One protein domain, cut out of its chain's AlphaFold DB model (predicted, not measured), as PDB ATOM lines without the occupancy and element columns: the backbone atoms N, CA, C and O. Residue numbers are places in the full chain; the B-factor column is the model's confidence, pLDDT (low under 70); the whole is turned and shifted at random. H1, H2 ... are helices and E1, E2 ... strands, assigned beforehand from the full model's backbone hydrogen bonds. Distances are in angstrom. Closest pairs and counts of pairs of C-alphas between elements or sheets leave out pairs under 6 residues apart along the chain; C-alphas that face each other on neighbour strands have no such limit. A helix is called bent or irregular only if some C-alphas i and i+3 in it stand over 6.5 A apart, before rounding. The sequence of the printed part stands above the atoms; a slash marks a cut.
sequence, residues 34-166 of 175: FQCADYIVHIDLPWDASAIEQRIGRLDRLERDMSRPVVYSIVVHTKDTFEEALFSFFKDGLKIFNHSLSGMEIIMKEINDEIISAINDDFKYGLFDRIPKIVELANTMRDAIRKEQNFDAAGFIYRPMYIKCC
ATOM      1  N   PHE A  34     -47.185 -20.416 -12.517       84.06
ATOM      2  CA  PHE A  34     -47.049 -19.039 -12.029       84.06
ATOM      3  C   PHE A  34     -47.706 -18.052 -12.997       84.06
ATOM      4  O   PHE A  34     -47.193 -16.968 -13.251       84.06
ATOM      5  N   GLN A  35     -48.876 -18.417 -13.528       79.56
ATOM      6  CA  GLN A  35     -49.676 -17.562 -14.416       79.56
ATOM      7  C   GLN A  35     -50.053 -16.214 -13.762       79.56
ATOM      8  O   GLN A  35     -50.391 -15.264 -14.461       79.56
ATOM      9  N   CYS A  36     -49.954 -16.099 -12.429       82.75
ATOM     10  CA  CYS A  36     -50.131 -14.846 -11.695       82.75
ATOM     11  C   CYS A  36     -48.985 -13.836 -11.875       82.75
ATOM     12  O   CYS A  36     -49.176 -12.674 -11.521       82.75
ATOM     13  N   ALA A  37     -47.820 -14.226 -12.402       87.31
ATOM     14  CA  ALA A  37     -46.658 -13.353 -12.573       87.31
ATOM     15  C   ALA A  37     -46.564 -12.806 -14.004       87.31
ATOM     16  O   ALA A  37     -46.769 -13.555 -14.956       87.31
ATOM     17  N   ASP A  38     -46.234 -11.521 -14.178       88.12
ATOM     18  CA  ASP A  38     -46.017 -10.898 -15.505       88.12
ATOM     19  C   ASP A  38     -44.563 -10.932 -15.971       88.12
ATOM     20  O   ASP A  38     -44.293 -10.844 -17.164       88.12
ATOM     21  N   TYR A  39     -43.623 -11.029 -15.036       91.62
ATOM     22  CA  TYR A  39     -42.199 -10.912 -15.312       91.62
ATOM     23  C   TYR A  39     -41.483 -12.179 -14.864       91.62
ATOM     24  O   TYR A  39     -41.726 -12.683 -13.766       91.62
ATOM     25  N   ILE A  40     -40.554 -12.644 -15.690       91.88
ATOM     26  CA  ILE A  40     -39.551 -13.637 -15.323       91.88
ATOM     27  C   ILE A  40     -38.171 -13.015 -15.506       91.88
ATOM     28  O   ILE A  40     -37.868 -12.442 -16.552       91.88
ATOM     29  N   VAL A  41     -37.342 -13.106 -14.468       94.12
ATOM     30  CA  VAL A  41     -35.959 -12.631 -14.501       94.12
ATOM     31  C   VAL A  41     -35.040 -13.845 -14.514       94.12
ATOM     32  O   VAL A  41     -34.962 -14.580 -13.533       94.12
ATOM     33  N   HIS A  42     -34.351 -14.053 -15.631       92.88
ATOM     34  CA  HIS A  42     -33.330 -15.083 -15.786       92.88
ATOM     35  C   HIS A  42     -32.009 -14.516 -15.267       92.88
ATOM     36  O   HIS A  42     -31.402 -13.663 -15.916       92.88
ATOM     37  N   ILE A  43     -31.616 -14.945 -14.066       91.69
ATOM     38  CA  ILE A  43     -30.314 -14.604 -13.469       91.69
ATOM     39  C   ILE A  43     -29.197 -15.408 -14.142       91.69
ATOM     40  O   ILE A  43     -28.097 -14.903 -14.326       91.69
ATOM     41  N   ASP A  44     -29.509 -16.642 -14.529       89.19
ATOM     42  CA  ASP A  44     -28.693 -17.538 -15.335       89.19
ATOM     43  C   ASP A  44     -29.433 -17.905 -16.631       89.19
ATOM     44  O   ASP A  44     -30.660 -18.067 -16.642       89.19
ATOM     45  N   LEU A  45     -28.682 -18.092 -17.718       88.31
ATOM     46  CA  LEU A  45     -29.185 -18.719 -18.938       88.31
ATOM     47  C   LEU A  45     -28.724 -20.180 -18.995       88.31
ATOM     48  O   LEU A  45     -27.519 -20.429 -19.086       88.31
ATOM     49  N   PRO A  46     -29.647 -21.156 -18.978       85.06
ATOM     50  CA  PRO A  46     -29.286 -22.541 -19.198       85.06
ATOM     51  C   PRO A  46     -28.875 -22.764 -20.656       85.06
ATOM     52  O   PRO A  46     -29.363 -22.109 -21.572       85.06
ATOM     53  N   TRP A  47     -27.985 -23.733 -20.854       79.75
ATOM     54  CA  TRP A  47     -27.488 -24.150 -22.168       79.75
ATOM     55  C   TRP A  47     -28.556 -24.842 -23.015       79.75
ATOM     56  O   TRP A  47     -28.524 -24.773 -24.238       79.75
ATOM     57  N   ASP A  48     -29.493 -25.516 -22.353       79.31
ATOM     58  CA  ASP A  48     -30.597 -26.202 -23.005       79.31
ATOM     59  C   ASP A  48     -31.761 -25.234 -23.232       79.31
ATOM     60  O   ASP A  48     -32.387 -24.749 -22.285       79.31
ATOM     61  N   ALA A  49     -32.083 -24.995 -24.504       82.38
ATOM     62  CA  ALA A  49     -33.221 -24.169 -24.888       82.38
ATOM     63  C   ALA A  49     -34.538 -24.716 -24.312       82.38
ATOM     64  O   ALA A  49     -35.403 -23.941 -23.909       82.38
ATOM     65  N   SER A  50     -34.674 -26.040 -24.196       81.88
ATOM     66  CA  SER A  50     -35.877 -26.676 -23.648       81.88
ATOM     67  C   SER A  50     -36.104 -26.263 -22.194       81.88
ATOM     68  O   SER A  50     -37.238 -26.033 -21.779       81.88
ATOM     69  N   ALA A  51     -35.030 -26.097 -21.417       85.31
ATOM     70  CA  ALA A  51     -35.117 -25.609 -20.046       85.31
ATOM     71  C   ALA A  51     -35.624 -24.157 -19.986       85.31
ATOM     72  O   ALA A  51     -36.434 -23.824 -19.120       85.31
ATOM     73  N   ILE A  52     -35.200 -23.295 -20.915       88.19
ATOM     74  CA  ILE A  52     -35.695 -21.913 -21.018       88.19
ATOM     75  C   ILE A  52     -37.179 -21.903 -21.401       88.19
ATOM     76  O   ILE A  52     -37.967 -21.211 -20.754       88.19
ATOM     77  N   GLU A  53     -37.578 -22.685 -22.406       86.38
ATOM     78  CA  GLU A  53     -38.978 -22.776 -22.841       86.38
ATOM     79  C   GLU A  53     -39.864 -23.273 -21.699       86.38
ATOM     80  O   GLU A  53     -40.907 -22.685 -21.415       86.38
ATOM     81  N   GLN A  54     -39.410 -24.287 -20.961       84.31
ATOM     82  CA  GLN A  54     -40.117 -24.768 -19.781       84.31
ATOM     83  C   GLN A  54     -40.236 -23.700 -18.693       84.31
ATOM     84  O   GLN A  54     -41.300 -23.624 -18.084       84.31
ATOM     85  N   ARG A  55     -39.197 -22.883 -18.441       88.44
ATOM     86  CA  ARG A  55     -39.249 -21.755 -17.485       88.44
ATOM     87  C   ARG A  55     -40.315 -20.737 -17.904       88.44
ATOM     88  O   ARG A  55     -41.144 -20.357 -17.079       88.44
ATOM     89  N   ILE A  56     -40.333 -20.337 -19.177       88.44
ATOM     90  CA  ILE A  56     -41.305 -19.376 -19.726       88.44
ATOM     91  C   ILE A  56     -42.728 -19.956 -19.678       88.44
ATOM     92  O   ILE A  56     -43.644 -19.295 -19.189       88.44
ATOM     93  N   GLY A  57     -42.903 -21.224 -20.057       86.00
ATOM     94  CA  GLY A  57     -44.188 -21.932 -20.049       86.00
ATOM     95  C   GLY A  57     -44.803 -22.163 -18.660       86.00
ATOM     96  O   GLY A  57     -45.931 -22.654 -18.552       86.00
ATOM     97  N   ARG A  58     -44.104 -21.812 -17.567       84.94
ATOM     98  CA  ARG A  58     -44.705 -21.727 -16.221       84.94
ATOM     99  C   ARG A  58     -45.602 -20.499 -16.071       84.94
ATOM    100  O   ARG A  58     -46.539 -20.543 -15.274       84.94
ATOM    101  N   LEU A  59     -45.307 -19.424 -16.803       86.69
ATOM    102  CA  LEU A  59     -46.030 -18.151 -16.774       86.69
ATOM    103  C   LEU A  59     -46.917 -17.978 -18.015       86.69
ATOM    104  O   LEU A  59     -48.022 -17.446 -17.899       86.69
ATOM    105  N   ASP A  60     -46.425 -18.410 -19.178       79.06
ATOM    106  CA  ASP A  60     -47.051 -18.221 -20.488       79.06
ATOM    107  C   ASP A  60     -47.813 -19.486 -20.919       79.06
ATOM    108  O   ASP A  60     -47.257 -20.418 -21.498       79.06
ATOM    109  N   ARG A  61     -49.097 -19.559 -20.548       74.31
ATOM    110  CA  ARG A  61     -50.010 -20.661 -20.897       74.31
ATOM    111  C   ARG A  61     -51.307 -20.118 -21.478       74.31
ATOM    112  O   ARG A  61     -51.714 -19.006 -21.157       74.31
ATOM    113  N   LEU A  62     -51.998 -20.961 -22.250       62.88
ATOM    114  CA  LEU A  62     -53.266 -20.632 -22.912       62.88
ATOM    115  C   LEU A  62     -54.357 -20.128 -21.950       62.88
ATOM    116  O   LEU A  62     -55.189 -19.330 -22.365       62.88
ATOM    117  N   GLU A  63     -54.363 -20.568 -20.685       65.25
ATOM    118  CA  GLU A  63     -55.369 -20.146 -19.694       65.25
ATOM    119  C   GLU A  63     -55.017 -18.851 -18.940       65.25
ATOM    120  O   GLU A  63     -55.686 -18.511 -17.962       65.25
ATOM    121  N   ARG A  64     -53.963 -18.130 -19.344       68.69
ATOM    122  CA  ARG A  64     -53.583 -16.865 -18.710       68.69
ATOM    123  C   ARG A  64     -54.703 -15.827 -18.856       68.69
ATOM    124  O   ARG A  64     -55.398 -15.777 -19.869       68.69
ATOM    125  N   ASP A  65     -54.863 -14.986 -17.835       72.06
ATOM    126  CA  ASP A  65     -55.855 -13.912 -17.836       72.06
ATOM    127  C   ASP A  65     -55.682 -13.004 -19.066       72.06
ATOM    128  O   ASP A  65     -54.625 -12.409 -19.284       72.06
ATOM    129  N   MET A  66     -56.758 -12.868 -19.843       72.69
ATOM    130  CA  MET A  66     -56.845 -12.008 -21.025       72.69
ATOM    131  C   MET A  66     -56.541 -10.534 -20.715       72.69
ATOM    132  O   MET A  66     -56.167  -9.788 -21.619       72.69
ATOM    133  N   SER A  67     -56.689 -10.100 -19.458       72.81
ATOM    134  CA  SER A  67     -56.309  -8.758 -19.002       72.81
ATOM    135  C   SER A  67     -54.789  -8.558 -18.899       72.81
ATOM    136  O   SER A  67     -54.312  -7.422 -18.923       72.81
ATOM    137  N   ARG A  68     -54.015  -9.651 -18.833       72.88
ATOM    138  CA  ARG A  68     -52.550  -9.679 -18.688       72.88
ATOM    139  C   ARG A  68     -51.918 -10.635 -19.709       72.88
ATOM    140  O   ARG A  68     -51.257 -11.593 -19.317       72.88
ATOM    141  N   PRO A  69     -52.076 -10.399 -21.022       74.44
ATOM    142  CA  PRO A  69     -51.720 -11.386 -22.041       74.44
ATOM    143  C   PRO A  69     -50.211 -11.512 -22.298       74.44
ATOM    144  O   PRO A  69     -49.801 -12.392 -23.043       74.44
ATOM    145  N   VAL A  70     -49.382 -10.624 -21.737       80.62
ATOM    146  CA  VAL A  70     -47.947 -10.555 -22.040       80.62
ATOM    147  C   VAL A  70     -47.121 -11.020 -20.848       80.62
ATOM    148  O   VAL A  70     -47.308 -10.534 -19.733       80.62
ATOM    149  N   VAL A  71     -46.164 -11.908 -21.113       86.81
ATOM    150  CA  VAL A  71     -45.085 -12.271 -20.188       86.81
ATOM    151  C   VAL A  71     -43.793 -11.600 -20.646       86.81
ATOM    152  O   VAL A  71     -43.396 -11.708 -21.803       86.81
ATOM    153  N   TYR A  72     -43.112 -10.917 -19.733       90.31
ATOM    154  CA  TYR A  72     -41.840 -10.256 -19.997       90.31
ATOM    155  C   TYR A  72     -40.678 -11.113 -19.484       90.31
ATOM    156  O   TYR A  72     -40.521 -11.295 -18.276       90.31
ATOM    157  N   SER A  73     -39.832 -11.602 -20.395       93.19
ATOM    158  CA  SER A  73     -38.538 -12.202 -20.042       93.19
ATOM    159  C   SER A  73     -37.454 -11.133 -19.951       93.19
ATOM    160  O   SER A  73     -37.115 -10.491 -20.945       93.19
ATOM    161  N   ILE A  74     -36.876 -10.978 -18.765       94.25
ATOM    162  CA  ILE A  74     -35.701 -10.149 -18.509       94.25
ATOM    163  C   ILE A  74     -34.515 -11.090 -18.340       94.25
ATOM    164  O   ILE A  74     -34.549 -11.972 -17.488       94.25
ATOM    165  N   VAL A  75     -33.469 -10.910 -19.141       94.75
ATOM    166  CA  VAL A  75     -32.288 -11.778 -19.111       94.75
ATOM    167  C   VAL A  75     -31.076 -10.979 -18.665       94.75
ATOM    168  O   VAL A  75     -30.654 -10.045 -19.351       94.75
ATOM    169  N   VAL A  76     -30.512 -11.359 -17.523       94.38
ATOM    170  CA  VAL A  76     -29.272 -10.782 -17.007       94.38
ATOM    171  C   VAL A  76     -28.101 -11.541 -17.626       94.38
ATOM    172  O   VAL A  76     -28.052 -12.762 -17.562       94.38
ATOM    173  N   HIS A  77     -27.187 -10.815 -18.268       93.06
ATOM    174  CA  HIS A  77     -25.982 -11.377 -18.878       93.06
ATOM    175  C   HIS A  77     -24.884 -10.314 -18.968       93.06
ATOM    176  O   HIS A  77     -25.156  -9.106 -18.974       93.06
ATOM    177  N   THR A  78     -23.639 -10.767 -19.057       92.00
ATOM    178  CA  THR A  78     -22.457  -9.911 -19.155       92.00
ATOM    179  C   THR A  78     -22.097  -9.639 -20.617       92.00
ATOM    180  O   THR A  78     -22.003 -10.564 -21.423       92.00
ATOM    181  N   LYS A  79     -21.856  -8.368 -20.958       89.25
ATOM    182  CA  LYS A  79     -21.442  -7.947 -22.308       89.25
ATOM    183  C   LYS A  79     -20.027  -8.389 -22.654       89.25
ATOM    184  O   LYS A  79     -19.193  -8.515 -21.762       89.25
ATOM    185  N   ASP A  80     -19.767  -8.566 -23.943       83.25
ATOM    186  CA  ASP A  80     -18.497  -9.012 -24.518       83.25
ATOM    187  C   ASP A  80     -18.037 -10.366 -23.949       83.25
ATOM    188  O   ASP A  80     -16.842 -10.670 -23.872       83.25
ATOM    189  N   THR A  81     -18.996 -11.191 -23.522       83.75
ATOM    190  CA  THR A  81     -18.738 -12.526 -22.983       83.75
ATOM    191  C   THR A  81     -19.510 -13.593 -23.735       83.75
ATOM    192  O   THR A  81     -20.421 -13.325 -24.521       83.75
ATOM    193  N   PHE A  82     -19.167 -14.837 -23.419       80.06
ATOM    194  CA  PHE A  82     -19.915 -16.001 -23.846       80.06
ATOM    195  C   PHE A  82     -21.421 -15.911 -23.503       80.06
ATOM    196  O   PHE A  82     -22.252 -16.371 -24.282       80.06
ATOM    197  N   GLU A  83     -21.798 -15.278 -22.386       86.44
ATOM    198  CA  GLU A  83     -23.211 -15.123 -22.007       86.44
ATOM    199  C   GLU A  83     -23.986 -14.257 -23.011       86.44
ATOM    200  O   GLU A  83     -25.140 -14.555 -23.311       86.44
ATOM    201  N   GLU A  84     -23.360 -13.218 -23.576       87.56
ATOM    202  CA  GLU A  84     -23.976 -12.378 -24.611       87.56
ATOM    203  C   GLU A  84     -24.136 -13.134 -25.934       87.56
ATOM    204  O   GLU A  84     -25.175 -13.011 -26.592       87.56
ATOM    205  N   ALA A  85     -23.154 -13.963 -26.302       82.38
ATOM    206  CA  ALA A  85     -23.263 -14.861 -27.449       82.38
ATOM    207  C   ALA A  85     -24.430 -15.844 -27.272       82.38
ATOM    208  O   ALA A  85     -25.288 -15.956 -28.147       82.38
ATOM    209  N   LEU A  86     -24.504 -16.508 -26.116       85.25
ATOM    210  CA  LEU A  86     -25.571 -17.453 -25.801       85.25
ATOM    211  C   LEU A  86     -26.948 -16.769 -25.776       85.25
ATOM    212  O   LEU A  86     -27.914 -17.276 -26.347       85.25
ATOM    213  N   PHE A  87     -27.042 -15.584 -25.172       90.00
ATOM    214  CA  PHE A  87     -28.264 -14.788 -25.176       90.00
ATOM    215  C   PHE A  87     -28.705 -14.422 -26.598       90.00
ATOM    216  O   PHE A  87     -29.868 -14.628 -26.954       90.00
ATOM    217  N   SER A  88     -27.785 -13.916 -27.421       86.00
ATOM    218  CA  SER A  88     -28.058 -13.543 -28.814       86.00
ATOM    219  C   SER A  88     -28.499 -14.753 -29.633       86.00
ATOM    220  O   SER A  88     -29.445 -14.670 -30.413       86.00
ATOM    221  N   PHE A  89     -27.884 -15.910 -29.397       83.50
ATOM    222  CA  PHE A  89     -28.287 -17.164 -30.013       83.50
ATOM    223  C   PHE A  89     -29.746 -17.534 -29.684       83.50
ATOM    224  O   PHE A  89     -30.551 -17.775 -30.590       83.50
ATOM    225  N   PHE A  90     -30.124 -17.521 -28.404       87.62
ATOM    226  CA  PHE A  90     -31.494 -17.831 -27.987       87.62
ATOM    227  C   PHE A  90     -32.512 -16.806 -28.489       87.62
ATOM    228  O   PHE A  90     -33.605 -17.170 -28.933       87.62
ATOM    229  N   LYS A  91     -32.154 -15.525 -28.440       89.00
ATOM    230  CA  LYS A  91     -33.022 -14.415 -28.827       89.00
ATOM    231  C   LYS A  91     -33.221 -14.318 -30.336       89.00
ATOM    232  O   LYS A  91     -34.358 -14.194 -30.782       89.00
ATOM    233  N   ASP A  92     -32.150 -14.367 -31.117       82.88
ATOM    234  CA  ASP A  92     -32.200 -14.063 -32.550       82.88
ATOM    235  C   ASP A  92     -32.192 -15.337 -33.410       82.88
ATOM    236  O   ASP A  92     -32.875 -15.388 -34.437       82.88
ATOM    237  N   GLY A  93     -31.503 -16.394 -32.966       78.31
ATOM    238  CA  GLY A  93     -31.488 -17.701 -33.631       78.31
ATOM    239  C   GLY A  93     -32.749 -18.507 -33.352       78.31
ATOM    240  O   GLY A  93     -33.572 -18.753 -34.244       78.31
ATOM    241  N   LEU A  94     -32.945 -18.885 -32.089       81.00
ATOM    242  CA  LEU A  94     -34.099 -19.697 -31.694       81.00
ATOM    243  C   LEU A  94     -35.379 -18.885 -31.507       81.00
ATOM    244  O   LEU A  94     -36.469 -19.448 -31.603       81.00
ATOM    245  N   LYS A  95     -35.273 -17.567 -31.308       86.25
ATOM    246  CA  LYS A  95     -36.415 -16.678 -31.032       86.25
ATOM    247  C   LYS A  95     -37.300 -17.176 -29.889       86.25
ATOM    248  O   LYS A  95     -38.500 -16.915 -29.875       86.25
ATOM    249  N   ILE A  96     -36.685 -17.848 -28.918       87.62
ATOM    250  CA  ILE A  96     -37.373 -18.592 -27.857       87.62
ATOM    251  C   ILE A  96     -38.230 -17.705 -26.951       87.62
ATOM    252  O   ILE A  96     -39.243 -18.138 -26.418       87.62
ATOM    253  N   PHE A  97     -37.851 -16.436 -26.796       88.69
ATOM    254  CA  PHE A  97     -38.584 -15.492 -25.953       88.69
ATOM    255  C   PHE A  97     -39.872 -14.967 -26.605       88.69
ATOM    256  O   PHE A  97     -40.692 -14.376 -25.914       88.69
ATOM    257  N   ASN A  98     -40.039 -15.159 -27.918       85.31
ATOM    258  CA  ASN A  98     -41.157 -14.605 -28.692       85.31
ATOM    259  C   ASN A  98     -41.966 -15.678 -29.444       85.31
ATOM    260  O   ASN A  98     -43.029 -15.380 -29.989       85.31
ATOM    261  N   HIS A  99     -41.452 -16.906 -29.533       81.88
ATOM    262  CA  HIS A  99     -42.061 -18.012 -30.260       81.88
ATOM    263  C   HIS A  99     -41.813 -19.328 -29.517       81.88
ATOM    264  O   HIS A  99     -40.705 -19.558 -29.038       81.88
ATOM    265  N   SER A 100     -42.818 -20.210 -29.494       78.81
ATOM    266  CA  SER A 100     -42.626 -21.586 -29.023       78.81
ATOM    267  C   SER A 100     -41.729 -22.371 -29.985       78.81
ATOM    268  O   SER A 100     -41.764 -22.160 -31.203       78.81
ATOM    269  N   LEU A 101     -40.942 -23.284 -29.420       78.88
ATOM    270  CA  LEU A 101     -40.089 -24.232 -30.131       78.88
ATOM    271  C   LEU A 101     -40.822 -25.535 -30.477       78.88
ATOM    272  O   LEU A 101     -40.188 -26.479 -30.944       78.88
ATOM    273  N   SER A 102     -42.144 -25.596 -30.290       76.44
ATOM    274  CA  SER A 102     -42.931 -26.790 -30.596       76.44
ATOM    275  C   SER A 102     -42.718 -27.267 -32.038       76.44
ATOM    276  O   SER A 102     -42.845 -26.497 -32.996       76.44
ATOM    277  N   GLY A 103     -42.390 -28.549 -32.189       74.19
ATOM    278  CA  GLY A 103     -42.038 -29.180 -33.462       74.19
ATOM    279  C   GLY A 103     -40.548 -29.112 -33.815       74.19
ATOM    280  O   GLY A 103     -40.130 -29.767 -34.767       74.19
ATOM    281  N   MET A 104     -39.730 -28.348 -33.080       75.38
ATOM    282  CA  MET A 104     -38.271 -28.296 -33.270       75.38
ATOM    283  C   MET A 104     -37.519 -29.311 -32.407       75.38
ATOM    284  O   MET A 104     -36.298 -29.396 -32.517       75.38
ATOM    285  N   GLU A 105     -38.195 -30.095 -31.563       73.69
ATOM    286  CA  GLU A 105     -37.567 -30.919 -30.521       73.69
ATOM    287  C   GLU A 105     -36.544 -31.913 -31.091       73.69
ATOM    288  O   GLU A 105     -35.489 -32.138 -30.499       73.69
ATOM    289  N   ILE A 106     -36.825 -32.467 -32.274       70.62
ATOM    290  CA  ILE A 106     -35.942 -33.413 -32.976       70.62
ATOM    291  C   ILE A 106     -34.605 -32.749 -33.336       70.62
ATOM    292  O   ILE A 106     -33.538 -33.340 -33.183       70.62
ATOM    293  N   ILE A 107     -34.676 -31.501 -33.783       73.50
ATOM    294  CA  ILE A 107     -33.560 -30.724 -34.318       73.50
ATOM    295  C   ILE A 107     -32.784 -30.022 -33.203       73.50
ATOM    296  O   ILE A 107     -31.580 -29.798 -33.318       73.50
ATOM    297  N   MET A 108     -33.457 -29.692 -32.100       75.56
ATOM    298  CA  MET A 108     -32.844 -29.041 -30.946       75.56
ATOM    299  C   MET A 108     -31.632 -29.807 -30.417       75.56
ATOM    300  O   MET A 108     -30.682 -29.190 -29.940       75.56
ATOM    301  N   LYS A 109     -31.623 -31.137 -30.556       76.75
ATOM    302  CA  LYS A 109     -30.454 -31.953 -30.229       76.75
ATOM    303  C   LYS A 109     -29.244 -31.619 -31.111       76.75
ATOM    304  O   LYS A 109     -28.172 -31.380 -30.575       76.75
ATOM    305  N   GLU A 110     -29.420 -31.554 -32.430       76.31
ATOM    306  CA  GLU A 110     -28.341 -31.221 -33.377       76.31
ATOM    307  C   GLU A 110     -27.806 -29.805 -33.145       76.31
ATOM    308  O   GLU A 110     -26.600 -29.569 -33.181       76.31
ATOM    309  N   ILE A 111     -28.704 -28.864 -32.849       77.06
ATOM    310  CA  ILE A 111     -28.345 -27.487 -32.506       77.06
ATOM    311  C   ILE A 111     -27.523 -27.446 -31.213       77.06
ATOM    312  O   ILE A 111     -26.490 -26.779 -31.174       77.06
ATOM    313  N   ASN A 112     -27.948 -28.165 -30.170       77.12
ATOM    314  CA  ASN A 112     -27.202 -28.254 -28.915       77.12
ATOM    315  C   ASN A 112     -25.813 -28.877 -29.132       77.12
ATOM    316  O   ASN A 112     -24.835 -28.372 -28.584       77.12
ATOM    317  N   ASP A 113     -25.707 -29.917 -29.960       79.06
ATOM    318  CA  ASP A 113     -24.428 -30.554 -30.289       79.06
ATOM    319  C   ASP A 113     -23.487 -29.586 -31.042       79.06
ATOM    320  O   ASP A 113     -22.305 -29.494 -30.701       79.06
ATOM    321  N   GLU A 114     -23.993 -28.794 -32.000       75.94
ATOM    322  CA  GLU A 114     -23.207 -27.765 -32.711       75.94
ATOM    323  C   GLU A 114     -22.738 -26.654 -31.754       75.94
ATOM    324  O   GLU A 114     -21.597 -26.203 -31.844       75.94
ATOM    325  N   ILE A 115     -23.581 -26.238 -30.799       75.50
ATOM    326  CA  ILE A 115     -23.209 -25.263 -29.761       75.50
ATOM    327  C   ILE A 115     -22.080 -25.819 -28.892       75.50
ATOM    328  O   ILE A 115     -21.063 -25.149 -28.711       75.50
ATOM    329  N   ILE A 116     -22.231 -27.047 -28.386       77.44
ATOM    330  CA  ILE A 116     -21.218 -27.717 -27.560       77.44
ATOM    331  C   ILE A 116     -19.902 -27.847 -28.333       77.44
ATOM    332  O   ILE A 116     -18.837 -27.562 -27.782       77.44
ATOM    333  N   SER A 117     -19.957 -28.222 -29.613       78.81
ATOM    334  CA  SER A 117     -18.771 -28.285 -30.471       78.81
ATOM    335  C   SER A 117     -18.112 -26.915 -30.631       78.81
ATOM    336  O   SER A 117     -16.902 -26.803 -30.461       78.81
ATOM    337  N   ALA A 118     -18.890 -25.862 -30.897       76.06
ATOM    338  CA  ALA A 118     -18.376 -24.505 -31.064       76.06
ATOM    339  C   ALA A 118     -17.640 -23.999 -29.813       76.06
ATOM    340  O   ALA A 118     -16.610 -23.338 -29.925       76.06
ATOM    341  N   ILE A 119     -18.147 -24.340 -28.627       73.62
ATOM    342  CA  ILE A 119     -17.531 -23.989 -27.340       73.62
ATOM    343  C   ILE A 119     -16.228 -24.758 -27.115       73.62
ATOM    344  O   ILE A 119     -15.261 -24.186 -26.612       73.62
ATOM    345  N   ASN A 120     -16.205 -26.049 -27.457       78.56
ATOM    346  CA  ASN A 120     -15.018 -26.890 -27.304       78.56
ATOM    347  C   ASN A 120     -13.886 -26.474 -28.253       78.56
ATOM    348  O   ASN A 120     -12.720 -26.597 -27.883       78.56
ATOM    349  N   ASP A 121     -14.225 -25.980 -29.446       77.12
ATOM    350  CA  ASP A 121     -13.251 -25.513 -30.435       77.12
ATOM    351  C   ASP A 121     -12.601 -24.183 -30.014       77.12
ATOM    352  O   ASP A 121     -11.375 -24.061 -30.018       77.12
ATOM    353  N   ASP A 122     -13.406 -23.189 -29.624       73.75
ATOM    354  CA  ASP A 122     -12.931 -21.913 -29.082       73.75
ATOM    355  C   ASP A 122     -13.976 -21.323 -28.125       73.75
ATOM    356  O   ASP A 122     -15.012 -20.792 -28.529       73.75
ATOM    357  N   PHE A 123     -13.680 -21.368 -26.827       67.06
ATOM    358  CA  PHE A 123     -14.585 -20.878 -25.787       67.06
ATOM    359  C   PHE A 123     -14.929 -19.385 -25.928       67.06
ATOM    360  O   PHE A 123     -16.016 -18.958 -25.536       67.06
ATOM    361  N   LYS A 124     -14.009 -18.567 -26.458       65.38
ATOM    362  CA  LYS A 124     -14.164 -17.108 -26.502       65.38
ATOM    363  C   LYS A 124     -14.826 -16.635 -27.794       65.38
ATOM    364  O   LYS A 124     -15.659 -15.734 -27.731       65.38
ATOM    365  N   TYR A 125     -14.470 -17.219 -28.935       69.69
ATOM    366  CA  TYR A 125     -14.958 -16.770 -30.247       69.69
ATOM    367  C   TYR A 125     -15.725 -17.837 -31.027       69.69
ATOM    368  O   TYR A 125     -16.512 -17.496 -31.905       69.69
ATOM    369  N   GLY A 126     -15.577 -19.114 -30.672       68.25
ATOM    370  CA  GLY A 126     -16.153 -20.230 -31.418       68.25
ATOM    371  C   GLY A 126     -17.670 -20.156 -31.506       68.25
ATOM    372  O   GLY A 126     -18.227 -20.348 -32.585       68.25
ATOM    373  N   LEU A 127     -18.359 -19.779 -30.422       69.44
ATOM    374  CA  LEU A 127     -19.805 -19.563 -30.500       69.44
ATOM    375  C   LEU A 127     -20.153 -18.310 -31.315       69.44
ATOM    376  O   LEU A 127     -21.032 -18.386 -32.169       69.44
ATOM    377  N   PHE A 128     -19.455 -17.187 -31.113       71.62
ATOM    378  CA  PHE A 128     -19.711 -15.942 -31.852       71.62
ATOM    379  C   PHE A 128     -19.634 -16.139 -33.371       71.62
ATOM    380  O   PHE A 128     -20.537 -15.712 -34.092       71.62
ATOM    381  N   ASP A 129     -18.615 -16.850 -33.846       74.69
ATOM    382  CA  ASP A 129     -18.408 -17.108 -35.273       74.69
ATOM    383  C   ASP A 129     -19.444 -18.081 -35.853       74.69
ATOM    384  O   ASP A 129     -19.750 -18.053 -37.048       74.69
ATOM    385  N   ARG A 130     -20.010 -18.955 -35.014       74.88
ATOM    386  CA  ARG A 130     -21.002 -19.957 -35.422       74.88
ATOM    387  C   ARG A 130     -22.436 -19.450 -35.328       74.88
ATOM    388  O   ARG A 130     -23.267 -19.939 -36.092       74.88
ATOM    389  N   ILE A 131     -22.732 -18.454 -34.486       73.75
ATOM    390  CA  ILE A 131     -24.086 -17.894 -34.309       73.75
ATOM    391  C   ILE A 131     -24.784 -17.613 -35.644       73.75
ATOM    392  O   ILE A 131     -25.898 -18.109 -35.805       73.75
ATOM    393  N   PRO A 132     -24.184 -16.910 -36.627       77.69
ATOM    394  CA  PRO A 132     -24.872 -16.621 -37.886       77.69
ATOM    395  C   PRO A 132     -25.327 -17.888 -38.622       77.69
ATOM    396  O   PRO A 132     -26.457 -17.956 -39.103       77.69
ATOM    397  N   LYS A 133     -24.476 -18.920 -38.642       77.12
ATOM    398  CA  LYS A 133     -24.771 -20.209 -39.276       77.12
ATOM    399  C   LYS A 133     -25.868 -20.967 -38.522       77.12
ATOM    400  O   LYS A 133     -26.764 -21.520 -39.151       77.12
ATOM    401  N   ILE A 134     -25.830 -20.973 -37.187       73.50
ATOM    402  CA  ILE A 134     -26.858 -21.647 -36.378       73.50
ATOM    403  C   ILE A 134     -28.201 -20.903 -36.491       73.50
ATOM    404  O   ILE A 134     -29.251 -21.534 -36.578       73.50
ATOM    405  N   VAL A 135     -28.192 -19.569 -36.567       75.69
ATOM    406  CA  VAL A 135     -29.388 -18.744 -36.818       75.69
ATOM    407  C   VAL A 135     -30.003 -19.080 -38.179       75.69
ATOM    408  O   VAL A 135     -31.219 -19.249 -38.284       75.69
ATOM    409  N   GLU A 136     -29.189 -19.190 -39.229       81.00
ATOM    410  CA  GLU A 136     -29.648 -19.569 -40.570       81.00
ATOM    411  C   GLU A 136     -30.249 -20.983 -40.590       81.00
ATOM    412  O   GLU A 136     -31.338 -21.191 -41.139       81.00
ATOM    413  N   LEU A 137     -29.591 -21.930 -39.919       76.81
ATOM    414  CA  LEU A 137     -30.069 -23.298 -39.742       76.81
ATOM    415  C   LEU A 137     -31.430 -23.324 -39.027       76.81
ATOM    416  O   LEU A 137     -32.401 -23.866 -39.558       76.81
ATOM    417  N   ALA A 138     -31.543 -22.642 -37.883       75.44
ATOM    418  CA  ALA A 138     -32.775 -22.551 -37.103       75.44
ATOM    419  C   ALA A 138     -33.929 -21.902 -37.890       75.44
ATOM    420  O   ALA A 138     -35.075 -22.344 -37.800       75.44
ATOM    421  N   ASN A 139     -33.650 -20.869 -38.693       79.12
ATOM    422  CA  ASN A 139     -34.660 -20.241 -39.547       79.12
ATOM    423  C   ASN A 139     -35.138 -21.184 -40.657       79.12
ATOM    424  O   ASN A 139     -36.346 -21.346 -40.832       79.12
ATOM    425  N   THR A 140     -34.213 -21.851 -41.349       81.69
ATOM    426  CA  THR A 140     -34.531 -22.826 -42.405       81.69
ATOM    427  C   THR A 140     -35.416 -23.948 -41.870       81.69
ATOM    428  O   THR A 140     -36.405 -24.334 -42.495       81.69
ATOM    429  N   MET A 141     -35.097 -24.437 -40.677       74.31
ATOM    430  CA  MET A 141     -35.831 -25.514 -40.021       74.31
ATOM    431  C   MET A 141     -37.213 -25.067 -39.550       74.31
ATOM    432  O   MET A 141     -38.194 -25.770 -39.781       74.31
ATOM    433  N   ARG A 142     -37.328 -23.860 -38.981       75.50
ATOM    434  CA  ARG A 142     -38.629 -23.268 -38.636       75.50
ATOM    435  C   ARG A 142     -39.539 -23.167 -39.858       75.50
ATOM    436  O   ARG A 142     -40.733 -23.447 -39.758       75.50
ATOM    437  N   ASP A 143     -38.991 -22.794 -41.010       80.25
ATOM    438  CA  ASP A 143     -39.751 -22.705 -42.255       80.25
ATOM    439  C   ASP A 143     -40.134 -24.082 -42.813       80.25
ATOM    440  O   ASP A 143     -41.228 -24.228 -43.362       80.25
ATOM    441  N   ALA A 144     -39.282 -25.099 -42.654       77.69
ATOM    442  CA  ALA A 144     -39.601 -26.478 -43.017       77.69
ATOM    443  C   ALA A 144     -40.760 -27.036 -42.171       77.69
ATOM    444  O   ALA A 144     -41.759 -27.481 -42.736       77.69
ATOM    445  N   ILE A 145     -40.690 -26.899 -40.842       75.44
ATOM    446  CA  ILE A 145     -41.745 -27.347 -39.914       75.44
ATOM    447  C   ILE A 145     -43.061 -26.616 -40.192       75.44
ATOM    448  O   ILE A 145     -44.119 -27.237 -40.270       75.44
ATOM    449  N   ARG A 146     -43.018 -25.294 -40.412       73.81
ATOM    450  CA  ARG A 146     -44.215 -24.519 -40.781       73.81
ATOM    451  C   ARG A 146     -44.844 -25.012 -42.079       73.81
ATOM    452  O   ARG A 146     -46.067 -25.026 -42.194       73.81
ATOM    453  N   LYS A 147     -44.034 -25.392 -43.072       74.88
ATOM    454  CA  LYS A 147     -44.546 -25.971 -44.319       74.88
ATOM    455  C   LYS A 147     -45.214 -27.315 -44.052       74.88
ATOM    456  O   LYS A 147     -46.349 -27.475 -44.482       74.88
ATOM    457  N   GLU A 148     -44.569 -28.226 -43.324       71.12
ATOM    458  CA  GLU A 148     -45.154 -29.528 -42.966       71.12
ATOM    459  C   GLU A 148     -46.480 -29.375 -42.212       71.12
ATOM    460  O   GLU A 148     -47.493 -29.914 -42.651       71.12
ATOM    461  N   GLN A 149     -46.530 -28.533 -41.175       68.19
ATOM    462  CA  GLN A 149     -47.763 -28.257 -40.426       68.19
ATOM    463  C   GLN A 149     -48.884 -27.705 -41.317       68.19
ATOM    464  O   GLN A 149     -50.046 -28.081 -41.160       68.19
ATOM    465  N   ASN A 150     -48.555 -26.835 -42.276       68.00
ATOM    466  CA  ASN A 150     -49.531 -26.321 -43.236       68.00
ATOM    467  C   ASN A 150     -50.034 -27.413 -44.193       68.00
ATOM    468  O   ASN A 150     -51.224 -27.432 -44.511       68.00
ATOM    469  N   PHE A 151     -49.161 -28.317 -44.648       64.81
ATOM    470  CA  PHE A 151     -49.554 -29.459 -45.477       64.81
ATOM    471  C   PHE A 151     -50.439 -30.441 -44.704       64.81
ATOM    472  O   PHE A 151     -51.459 -30.870 -45.244       64.81
ATOM    473  N   ASP A 152     -50.124 -30.732 -43.444       62.75
ATOM    474  CA  ASP A 152     -50.928 -31.603 -42.583       62.75
ATOM    475  C   ASP A 152     -52.292 -30.983 -42.256       62.75
ATOM    476  O   ASP A 152     -53.329 -31.647 -42.363       62.75
ATOM    477  N   ALA A 153     -52.325 -29.685 -41.933       66.25
ATOM    478  CA  ALA A 153     -53.563 -28.944 -41.704       66.25
ATOM    479  C   ALA A 153     -54.435 -28.899 -42.967       66.25
ATOM    480  O   ALA A 153     -55.640 -29.146 -42.897       66.25
ATOM    481  N   ALA A 154     -53.839 -28.652 -44.137       59.69
ATOM    482  CA  ALA A 154     -54.542 -28.745 -45.411       59.69
ATOM    483  C   ALA A 154     -55.046 -30.176 -45.657       59.69
ATOM    484  O   ALA A 154     -56.215 -30.365 -45.981       59.69
ATOM    485  N   GLY A 155     -54.226 -31.200 -45.424       58.19
ATOM    486  CA  GLY A 155     -54.630 -32.605 -45.511       58.19
ATOM    487  C   GLY A 155     -55.845 -32.926 -44.638       58.19
ATOM    488  O   GLY A 155     -56.748 -33.635 -45.082       58.19
ATOM    489  N   PHE A 156     -55.932 -32.343 -43.440       56.56
ATOM    490  CA  PHE A 156     -57.098 -32.435 -42.555       56.56
ATOM    491  C   PHE A 156     -58.323 -31.672 -43.080       56.56
ATOM    492  O   PHE A 156     -59.427 -32.219 -43.062       56.56
ATOM    493  N   ILE A 157     -58.148 -30.446 -43.580       59.56
ATOM    494  CA  ILE A 157     -59.234 -29.610 -44.129       59.56
ATOM    495  C   ILE A 157     -59.808 -30.214 -45.422       59.56
ATOM    496  O   ILE A 157     -61.016 -30.153 -45.649       59.56
ATOM    497  N   TYR A 158     -58.971 -30.836 -46.256       56.94
ATOM    498  CA  TYR A 158     -59.364 -31.467 -47.520       56.94
ATOM    499  C   TYR A 158     -59.718 -32.960 -47.379       56.94
ATOM    500  O   TYR A 158     -60.290 -33.545 -48.304       56.94
ATOM    501  N   ARG A 159     -59.485 -33.588 -46.216       50.25
ATOM    502  CA  ARG A 159     -59.893 -34.978 -45.918       50.25
ATOM    503  C   ARG A 159     -61.386 -35.265 -46.163       50.25
ATOM    504  O   ARG A 159     -61.688 -36.311 -46.744       50.25
ATOM    505  N   PRO A 160     -62.334 -34.366 -45.818       52.56
ATOM    506  CA  PRO A 160     -63.755 -34.555 -46.123       52.56
ATOM    507  C   PRO A 160     -64.070 -34.549 -47.627       52.56
ATOM    508  O   PRO A 160     -65.127 -35.032 -48.034       52.56
ATOM    509  N   MET A 161     -63.171 -34.020 -48.465       46.56
ATOM    510  CA  MET A 161     -63.354 -33.927 -49.917       46.56
ATOM    511  C   MET A 161     -62.983 -35.237 -50.631       46.56
ATOM    512  O   MET A 161     -63.670 -35.639 -51.568       46.56
ATOM    513  N   TYR A 162     -61.973 -35.963 -50.137       43.16
ATOM    514  CA  TYR A 162     -61.570 -37.263 -50.690       43.16
ATOM    515  C   TYR A 162     -62.518 -38.409 -50.309       43.16
ATOM    516  O   TYR A 162     -62.746 -39.314 -51.113       43.16
ATOM    517  N   ILE A 163     -63.149 -38.358 -49.130       43.78
ATOM    518  CA  ILE A 163     -64.088 -39.409 -48.691       43.78
ATOM    519  C   ILE A 163     -65.384 -39.391 -49.522       43.78
ATOM    520  O   ILE A 163     -65.955 -40.447 -49.788       43.78
ATOM    521  N   LYS A 164     -65.819 -38.222 -50.014       40.38
ATOM    522  CA  LYS A 164     -66.980 -38.122 -50.919       40.38
ATOM    523  C   LYS A 164     -66.689 -38.542 -52.361       40.38
ATOM    524  O   LYS A 164     -67.633 -38.842 -53.083       40.38
ATOM    525  N   CYS A 165     -65.425 -38.581 -52.783       42.06
ATOM    526  CA  CYS A 165     -65.065 -38.987 -54.143       42.06
ATOM    527  C   CYS A 165     -64.830 -40.506 -54.271       42.06
ATOM    528  O   CYS A 165     -64.952 -41.054 -55.363       42.06
ATOM    529  N   CYS A 166     -64.560 -41.200 -53.157       40.00
ATOM    530  CA  CYS A 166     -64.245 -42.634 -53.127       40.00
ATOM    531  C   CYS A 166     -65.410 -43.549 -52.692       40.00
ATOM    532  O   CYS A 166     -65.179 -44.698 -52.322       40.00
TER     533      CYS A 166
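Overview. This is residues 34 to 166 of the 175 residues of the protein "Helicase C-terminal domain-containing protein" of Clostridiaceae bacterium AF42-6 (UniProt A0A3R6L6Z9). A small two-stranded sheet, E1 beside E2, stands at one side of a group of helices, with H1 between it and them. H2 and H3 both pack on the first part of the long helix H4, and residues 150 to 166 stick out beyond the body as an arm. The 133 printed residues hold four named helices and two named strands, in the order E1 H1 E2 H2 H3 H4; the sheet is parallel and the class is mostly helix. The whole is loose, with a radius of gyration of the C-alphas of 18.4 A, and flat, spanning 62 by 40 by 17 A.

Arrangement. E1, residues 39 to 42, and E2, residues 72 to 75, are parallel neighbours at 18 degrees, with N 40 and O 72 2.9 A apart and N 74 and O 40 2.8 A apart, both within hydrogen-bond range. With H1, residues 49 to 56, they form a strand-helix-strand unit, two parallel neighbour strands with a helix between along the chain; its crossover is right-handed. The closest C-alphas of E1 and H1 are those of Ile 40 and Ile 56, 7.4 A apart. H1 is close to but not clearly touching H2, residues 82 to 94, about perpendicular at 81 degrees; their closest C-alphas, Ala 49 and Phe 90, are 7.3 A apart. H4, residues 126 to 165, touches H2 with its residues 127 to 139 alone, at a shallow tilt of 22 degrees, the same way; the closest C-alphas, Gly 93 and Val 135, are 4.0 A apart. H3, residues 105 to 121, forms a helical hairpin with H4, at a shallow tilt of 9 degrees, opposite ways; H4 touches it with residues 126 to 134 alone, and the C-alphas of Ala 118 and Gly 126 are closest at 4.8 A. H2 and H3 are near each other, while H4 is apart from H1 and from both strands. Every O i to N i+4 pair is within hydrogen-bond range in H1, but 8 of 9 are in H2, 11 of 13 in H3 and 30 of 36 in H4.

Along the chain. E1 begins at C-alpha 39 (-42.199, -10.912, -15.312). H1 measures 10.7 A, H2 16.6 A and H3 24.9 A. H4 measures 57.1 A, from C-alpha 126 (-16.153, -20.230, -31.418) to C-alpha 165 (-65.065, -38.987, -54.143). It has a kink of 43 degrees near residue 158 and is only just irregular, with C-alphas 157 and 160 7.0 A apart.

Size, cuts and confidence. The C-alphas of Asp 80 and Cys 166 are the two farthest apart, 63.6 A. The printed part has no cut. The link from H1 to E2, residues 57 to 71, is long. Mean pLDDT of the printed part is 77.0, and residues 62 to 64, 123 to 127 and 149 to 166 are under 70.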